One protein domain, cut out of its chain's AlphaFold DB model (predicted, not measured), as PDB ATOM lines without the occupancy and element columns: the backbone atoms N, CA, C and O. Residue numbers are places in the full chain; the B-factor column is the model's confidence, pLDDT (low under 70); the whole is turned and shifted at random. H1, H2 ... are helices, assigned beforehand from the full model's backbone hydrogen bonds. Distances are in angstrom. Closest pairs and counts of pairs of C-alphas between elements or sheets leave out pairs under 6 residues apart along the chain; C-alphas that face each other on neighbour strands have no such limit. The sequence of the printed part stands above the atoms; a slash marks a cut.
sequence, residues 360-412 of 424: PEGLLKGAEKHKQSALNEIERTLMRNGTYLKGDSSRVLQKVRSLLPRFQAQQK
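Overview. This is residues 360 to 412 of the 424 residues of an uncharacterized protein of Hortaea thailandica (UniProt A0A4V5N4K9). The model is a helical hairpin, H1 and H2 side by side and running opposite ways, with a short third helix, H3, beyond the far end of H2, where residues 405 to 410 stick out. Before the hairpin, residues 360 to 372, with no named element, run as a loop along H1 on the side away from H2. The printed part has 53 residues with three named helices, H1, H2 and H3 in that order, and no named strand; the class is all helix, with 34 of the 53 residues in the helices. It is only just compact, close to loose, with a radius of gyration of the C-alphas of 11.8 A. The outline is elongated, 35 by 21 by 14 A.

Arrangement. From Pro 360 the printed part runs through 13 residues with no named element, to Gln 372, before the first helix. H1, residues 373 to 384, and H2, residues 390 to 403, touch and form a helical hairpin across a tight link of 5 residues. Their closest C-alphas, those of Leu 382 and Ser 393, are 6.2 A apart. They run opposite ways at a shallow tilt of 24 degrees, with centres 10.7 A apart. H3, residues 405 to 412, follows H2 after a tight link of 1 residue. H2 and H3 are close but not clearly touching, the closest C-alphas being those of Arg 401 and Phe 407 at 6.8 A. Their lines are about perpendicular, at 78 degrees. H1 and H3 are apart. In H1 and H3 each O i to N i+4 pair is within hydrogen-bond range, and in H2 9 of 10 are.

Along the chain. H1 begins at C-alpha 373, at (-17.875, -22.397, 4.354), and measures 16.7 A from first to last C-alpha, residues 373 to 384. H2, residues 390 to 403, is the longest helix by residues and measures 20.2 A from C-alpha 390 at (-24.481, -17.146, -12.818) to C-alpha 403. H3, residues 405 to 412, measures 10.7 A and ends at C-alpha 412, at (-20.347, -44.301, -2.677).

Size, cuts and confidence. The two C-alphas farthest apart are those of Gly 386 and Lys 412, at 36.1 A, and the C-alphas of Pro 360 and Lys 412 are 34.8 A apart. The printed part has no cut, and both links between helices are tight. The mean pLDDT of the printed part is 84.5. Residues 406 to 412, which belong to H3, are under 70; the mean is 64 for H3 and 91 for each of H1 and H2.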
ATOM      1  N   PRO A 360     -29.085 -10.773  -4.460       74.75
ATOM      2  CA  PRO A 360     -30.429 -11.052  -3.957       74.75
ATOM      3  C   PRO A 360     -30.426 -12.033  -2.778       74.75
ATOM      4  O   PRO A 360     -31.387 -12.089  -2.021       74.75
ATOM      5  N   GLU A 361     -29.360 -12.817  -2.626       80.25
ATOM      6  CA  GLU A 361     -29.249 -13.872  -1.618       80.25
ATOM      7  C   GLU A 361     -28.453 -13.420  -0.380       80.25
ATOM      8  O   GLU A 361     -28.330 -14.174   0.582       80.25
ATOM      9  N   GLY A 362     -27.918 -12.193  -0.377       83.75
ATOM     10  CA  GLY A 362     -27.158 -11.639   0.746       83.75
ATOM     11  C   GLY A 362     -25.805 -12.318   0.992       83.75
ATOM     12  O   GLY A 362     -25.231 -12.163   2.073       83.75
ATOM     13  N   LEU A 363     -25.276 -13.066   0.021       83.00
ATOM     14  CA  LEU A 363     -24.009 -13.792   0.136       83.00
ATOM     15  C   LEU A 363     -22.822 -12.864   0.428       83.00
ATOM     16  O   LEU A 363     -21.921 -13.237   1.180       83.00
ATOM     17  N   LEU A 364     -22.815 -11.653  -0.132       82.31
ATOM     18  CA  LEU A 364     -21.792 -10.634   0.116       82.31
ATOM     19  C   LEU A 364     -21.915 -10.020   1.512       82.31
ATOM     20  O   LEU A 364     -20.905  -9.589   2.063       82.31
ATOM     21  N   LYS A 365     -23.123 -10.015   2.089       84.06
ATOM     22  CA  LYS A 365     -23.392  -9.569   3.467       84.06
ATOM     23  C   LYS A 365     -23.122 -10.652   4.515       84.06
ATOM     24  O   LYS A 365     -23.285 -10.398   5.702       84.06
ATOM     25  N   GLY A 366     -22.698 -11.842   4.086       83.00
ATOM     26  CA  GLY A 366     -22.340 -12.943   4.975       83.00
ATOM     27  C   GLY A 366     -23.398 -14.035   5.107       83.00
ATOM     28  O   GLY A 366     -23.177 -14.961   5.879       83.00
ATOM     29  N   ALA A 367     -24.496 -13.993   4.344       85.50
ATOM     30  CA  ALA A 367     -25.459 -15.090   4.340       85.50
ATOM     31  C   ALA A 367     -24.795 -16.403   3.886       85.50
ATOM     32  O   ALA A 367     -24.016 -16.437   2.925       85.50
ATOM     33  N   GLU A 368     -25.098 -17.493   4.590       86.56
ATOM     34  CA  GLU A 368     -24.573 -18.821   4.291       86.56
ATOM     35  C   GLU A 368     -25.625 -19.657   3.564       86.56
ATOM     36  O   GLU A 368     -26.547 -20.208   4.161       86.56
ATOM     37  N   LYS A 369     -25.478 -19.771   2.244       86.38
ATOM     38  CA  LYS A 369     -26.358 -20.596   1.406       86.38
ATOM     39  C   LYS A 369     -25.996 -22.080   1.464       86.38
ATOM     40  O   LYS A 369     -26.835 -22.957   1.244       86.38
ATOM     41  N   HIS A 370     -24.725 -22.390   1.698       87.69
ATOM     42  CA  HIS A 370     -24.207 -23.751   1.742       87.69
ATOM     43  C   HIS A 370     -23.684 -24.101   3.128       87.69
ATOM     44  O   HIS A 370     -23.038 -23.294   3.782       87.69
ATOM     45  N   LYS A 371     -23.884 -25.364   3.528       88.19
ATOM     46  CA  LYS A 371     -23.380 -25.918   4.799       88.19
ATOM     47  C   LYS A 371     -21.848 -25.919   4.911       88.19
ATOM     48  O   LYS A 371     -21.314 -26.197   5.974       88.19
ATOM     49  N   GLN A 372     -21.138 -25.738   3.798       88.12
ATOM     50  CA  GLN A 372     -19.678 -25.732   3.747       88.12
ATOM     51  C   GLN A 372     -19.201 -24.304   3.493       88.12
ATOM     52  O   GLN A 372     -19.508 -23.738   2.442       88.12
ATOM     53  N   SER A 373     -18.414 -23.762   4.421       90.81
ATOM     54  CA  SER A 373     -17.875 -22.397   4.354       90.81
ATOM     55  C   SER A 373     -17.070 -22.142   3.075       90.81
ATOM     56  O   SER A 373     -17.281 -21.129   2.415       90.81
ATOM     57  N   ALA A 374     -16.244 -23.107   2.652       90.19
ATOM     58  CA  ALA A 374     -15.443 -23.005   1.430       90.19
ATOM     59  C   ALA A 374     -16.295 -22.778   0.165       90.19
ATOM     60  O   ALA A 374     -15.900 -22.035  -0.728       90.19
ATOM     61  N   LEU A 375     -17.489 -23.380   0.077       91.56
ATOM     62  CA  LEU A 375     -18.380 -23.156  -1.067       91.56
ATOM     63  C   LEU A 375     -18.979 -21.751  -1.050       91.56
ATOM     64  O   LEU A 375     -19.088 -21.142  -2.112       91.56
ATOM     65  N   ASN A 376     -19.330 -21.236   0.132       92.31
ATOM     66  CA  ASN A 376     -19.820 -19.866   0.282       92.31
ATOM     67  C   ASN A 376     -18.728 -18.858  -0.108       92.31
ATOM     68  O   ASN A 376     -19.010 -17.878  -0.789       92.31
ATOM     69  N   GLU A 377     -17.472 -19.105   0.269       92.50
ATOM     70  CA  GLU A 377     -16.340 -18.236  -0.076       92.50
ATOM     71  C   GLU A 377     -16.033 -18.234  -1.580       92.50
ATOM     72  O   GLU A 377     -15.837 -17.173  -2.182       92.50
ATOM     73  N   ILE A 378     -16.072 -19.408  -2.218       92.62
ATOM     74  CA  ILE A 378     -15.925 -19.525  -3.673       92.62
ATOM     75  C   ILE A 378     -17.081 -18.811  -4.379       92.62
ATOM     76  O   ILE A 378     -16.839 -18.040  -5.305       92.62
ATOM     77  N   GLU A 379     -18.329 -19.007  -3.942       91.31
ATOM     78  CA  GLU A 379     -19.491 -18.330  -4.533       91.31
ATOM     79  C   GLU A 379     -19.399 -16.805  -4.368       91.31
ATOM     80  O   GLU A 379     -19.589 -16.084  -5.347       91.31
ATOM     81  N   ARG A 380     -18.996 -16.299  -3.192       90.81
ATOM     82  CA  ARG A 380     -18.724 -14.864  -2.968       90.81
ATOM     83  C   ARG A 380     -17.649 -14.328  -3.912       90.81
ATOM     84  O   ARG A 380     -17.825 -13.261  -4.498       90.81
ATOM     85  N   THR A 381     -16.548 -15.058  -4.076       92.12
ATOM     86  CA  THR A 381     -15.436 -14.652  -4.951       92.12
ATOM     87  C   THR A 381     -15.867 -14.625  -6.416       92.12
ATOM     88  O   THR A 381     -15.576 -13.669  -7.135       92.12
ATOM     89  N   LEU A 382     -16.630 -15.631  -6.848       91.00
ATOM     90  CA  LEU A 382     -17.192 -15.694  -8.196       91.00
ATOM     91  C   LEU A 382     -18.219 -14.583  -8.440       91.00
ATOM     92  O   LEU A 382     -18.251 -14.044  -9.539       91.00
ATOM     93  N   MET A 383     -19.018 -14.204  -7.438       87.00
ATOM     94  CA  MET A 383     -19.985 -13.103  -7.546       87.00
ATOM     95  C   MET A 383     -19.323 -11.730  -7.655       87.00
ATOM     96  O   MET A 383     -19.792 -10.885  -8.417       87.00
ATOM     97  N   ARG A 384     -18.223 -11.498  -6.928       88.00
ATOM     98  CA  ARG A 384     -17.428 -10.263  -7.058       88.00
ATOM     99  C   ARG A 384     -16.763 -10.155  -8.426       88.00
ATOM    100  O   ARG A 384     -16.463  -9.055  -8.884       88.00
ATOM    101  N   ASN A 385     -16.531 -11.289  -9.081       87.19
ATOM    102  CA  ASN A 385     -15.898 -11.320 -10.380       87.19
ATOM    103  C   ASN A 385     -16.928 -11.250 -11.516       87.19
ATOM    104  O   ASN A 385     -17.575 -12.232 -11.877       87.19
ATOM    105  N   GLY A 386     -16.989 -10.092 -12.174       80.75
ATOM    106  CA  GLY A 386     -17.839  -9.877 -13.341       80.75
ATOM    107  C   GLY A 386     -17.517 -10.763 -14.554       80.75
ATOM    108  O   GLY A 386     -18.250 -10.694 -15.536       80.75
ATOM    109  N   THR A 387     -16.453 -11.573 -14.556       85.81
ATOM    110  CA  THR A 387     -16.176 -12.512 -15.658       85.81
ATOM    111  C   THR A 387     -17.048 -13.760 -15.615       85.81
ATOM    112  O   THR A 387     -17.316 -14.345 -16.666       85.81
ATOM    113  N   TYR A 388     -17.487 -14.184 -14.428       85.44
ATOM    114  CA  TYR A 388     -18.278 -15.399 -14.267       85.44
ATOM    115  C   TYR A 388     -19.768 -15.077 -14.313       85.44
ATOM    116  O   TYR A 388     -20.298 -14.285 -13.539       85.44
ATOM    117  N   LEU A 389     -20.473 -15.717 -15.241       85.31
ATOM    118  CA  LEU A 389     -21.929 -15.640 -15.310       85.31
ATOM    119  C   LEU A 389     -22.542 -16.548 -14.240       85.31
ATOM    120  O   LEU A 389     -21.932 -17.553 -13.881       85.31
ATOM    121  N   LYS A 390     -23.785 -16.290 -13.808       83.19
ATOM    122  CA  LYS A 390     -24.481 -17.146 -12.818       83.19
ATOM    123  C   LYS A 390     -24.519 -18.631 -13.211       83.19
ATOM    124  O   LYS A 390     -24.450 -19.518 -12.369       83.19
ATOM    125  N   GLY A 391     -24.628 -18.909 -14.511       86.50
ATOM    126  CA  GLY A 391     -24.593 -20.276 -15.039       86.50
ATOM    127  C   GLY A 391     -23.190 -20.891 -15.076       86.50
ATOM    128  O   GLY A 391     -23.057 -22.108 -15.020       86.50
ATOM    129  N   ASP A 392     -22.145 -20.070 -15.169       89.38
ATOM    130  CA  ASP A 392     -20.759 -20.537 -15.142       89.38
ATOM    131  C   ASP A 392     -20.303 -20.748 -13.689       89.38
ATOM    132  O   ASP A 392     -19.674 -21.761 -13.385       89.38
ATOM    133  N   SER A 393     -20.701 -19.864 -12.767       90.06
ATOM    134  CA  SER A 393     -20.426 -20.019 -11.336       90.06
ATOM    135  C   SER A 393     -21.089 -21.268 -10.754       90.06
ATOM    136  O   SER A 393     -20.438 -22.017 -10.029       90.06
ATOM    137  N   SER A 394     -22.334 -21.573 -11.135       90.06
ATOM    138  CA  SER A 394     -23.016 -22.793 -10.684       90.06
ATOM    139  C   SER A 394     -22.317 -24.072 -11.158       90.06
ATOM    140  O   SER A 394     -22.192 -25.020 -10.383       90.06
ATOM    141  N   ARG A 395     -21.785 -24.091 -12.388       93.44
ATOM    142  CA  ARG A 395     -20.990 -25.215 -12.919       93.44
ATOM    143  C   ARG A 395     -19.687 -25.402 -12.152       93.44
ATOM    144  O   ARG A 395     -19.336 -26.533 -11.814       93.44
ATOM    145  N   VAL A 396     -18.986 -24.307 -11.856       94.00
ATOM    146  CA  VAL A 396     -17.761 -24.339 -11.043       94.00
ATOM    147  C   VAL A 396     -18.076 -24.879  -9.649       94.00
ATOM    148  O   VAL A 396     -17.439 -25.834  -9.212       94.00
ATOM    149  N   LEU A 397     -19.112 -24.357  -8.989       92.62
ATOM    150  CA  LEU A 397     -19.539 -24.825  -7.668       92.62
ATOM    151  C   LEU A 397     -19.950 -26.299  -7.681       92.62
ATOM    152  O   LEU A 397     -19.591 -27.041  -6.770       92.62
ATOM    153  N   GLN A 398     -20.655 -26.758  -8.717       93.12
ATOM    154  CA  GLN A 398     -21.014 -28.167  -8.873       93.12
ATOM    155  C   GLN A 398     -19.769 -29.051  -8.997       93.12
ATOM    156  O   GLN A 398     -19.706 -30.119  -8.383       93.12
ATOM    157  N   LYS A 399     -18.756 -28.603  -9.748       94.38
ATOM    158  CA  LYS A 399     -17.501 -29.342  -9.882       94.38
ATOM    159  C   LYS A 399     -16.722 -29.365  -8.568       94.38
ATOM    160  O   LYS A 399     -16.303 -30.442  -8.155       94.38
ATOM    161  N   VAL A 400     -16.599 -28.235  -7.874       93.69
ATOM    162  CA  VAL A 400     -15.950 -28.170  -6.553       93.69
ATOM    163  C   VAL A 400     -16.655 -29.096  -5.564       93.69
ATOM    164  O   VAL A 400     -15.999 -29.910  -4.924       93.69
ATOM    165  N   ARG A 401     -17.994 -29.077  -5.511       90.31
ATOM    166  CA  ARG A 401     -18.778 -30.003  -4.675       90.31
ATOM    167  C   ARG A 401     -18.452 -31.468  -4.951       90.31
ATOM    168  O   ARG A 401     -18.328 -32.231  -4.001       90.31
ATOM    169  N   SER A 402     -18.279 -31.853  -6.217       89.56
ATOM    170  CA  SER A 402     -17.934 -33.236  -6.590       89.56
ATOM    171  C   SER A 402     -16.535 -33.677  -6.134       89.56
ATOM    172  O   SER A 402     -16.285 -34.870  -5.975       89.56
ATOM    173  N   LEU A 403     -15.625 -32.727  -5.908       90.44
ATOM    174  CA  LEU A 403     -14.259 -32.995  -5.459       90.44
ATOM    175  C   LEU A 403     -14.146 -33.048  -3.929       90.44
ATOM    176  O   LEU A 403     -13.151 -33.544  -3.410       90.44
ATOM    177  N   LEU A 404     -15.155 -32.559  -3.200       87.50
ATOM    178  CA  LEU A 404     -15.114 -32.534  -1.744       87.50
ATOM    179  C   LEU A 404     -15.404 -33.932  -1.155       87.50
ATOM    180  O   LEU A 404     -16.404 -34.559  -1.524       87.50
ATOM    181  N   PRO A 405     -14.601 -34.406  -0.178       78.19
ATOM    182  CA  PRO A 405     -14.668 -35.782   0.334       78.19
ATOM    183  C   PRO A 405     -16.052 -36.192   0.854       78.19
ATOM    184  O   PRO A 405     -16.504 -37.318   0.649       78.19
ATOM    185  N   ARG A 406     -16.770 -35.251   1.485       67.50
ATOM    186  CA  ARG A 406     -18.113 -35.487   2.044       67.50
ATOM    187  C   ARG A 406     -19.140 -35.895   0.981       67.50
ATOM    188  O   ARG A 406     -20.038 -36.675   1.281       67.50
ATOM    189  N   PHE A 407     -19.002 -35.412  -0.254       60.00
ATOM    190  CA  PHE A 407     -19.889 -35.793  -1.355       60.00
ATOM    191  C   PHE A 407     -19.510 -37.148  -1.963       60.00
ATOM    192  O   PHE A 407     -20.396 -37.913  -2.340       60.00
ATOM    193  N   GLN A 408     -18.217 -37.484  -1.999       61.22
ATOM    194  CA  GLN A 408     -17.748 -38.791  -2.474       61.22
ATOM    195  C   GLN A 408     -18.195 -39.929  -1.547       61.22
ATOM    196  O   GLN A 408     -18.624 -40.977  -2.027       61.22
ATOM    197  N   ALA A 409     -18.178 -39.701  -0.228       61.84
ATOM    198  CA  ALA A 409     -18.700 -40.654   0.752       61.84
ATOM    199  C   ALA A 409     -20.210 -40.908   0.566       61.84
ATOM    200  O   ALA A 409     -20.652 -42.055   0.573       61.84
ATOM    201  N   GLN A 410     -21.001 -39.858   0.311       61.66
ATOM    202  CA  GLN A 410     -22.441 -39.987   0.053       61.66
ATOM    203  C   GLN A 410     -22.767 -40.629  -1.305       61.66
ATOM    204  O   GLN A 410     -23.737 -41.380  -1.406       61.66
ATOM    205  N   GLN A 411     -21.974 -40.372  -2.351       61.91
ATOM    206  CA  GLN A 411     -22.154 -41.030  -3.650       61.91
ATOM    207  C   GLN A 411     -21.777 -42.515  -3.605       61.91
ATOM    208  O   GLN A 411     -22.528 -43.331  -4.135       61.91
ATOM    209  N   LYS A 412     -20.691 -42.887  -2.912       61.00
ATOM    210  CA  LYS A 412     -20.347 -44.301  -2.677       61.00
ATOM    211  C   LYS A 412     -21.426 -45.024  -1.866       61.00
ATOM    212  O   LYS A 412     -21.811 -46.129  -2.233       61.00
TER     213      LYS A 412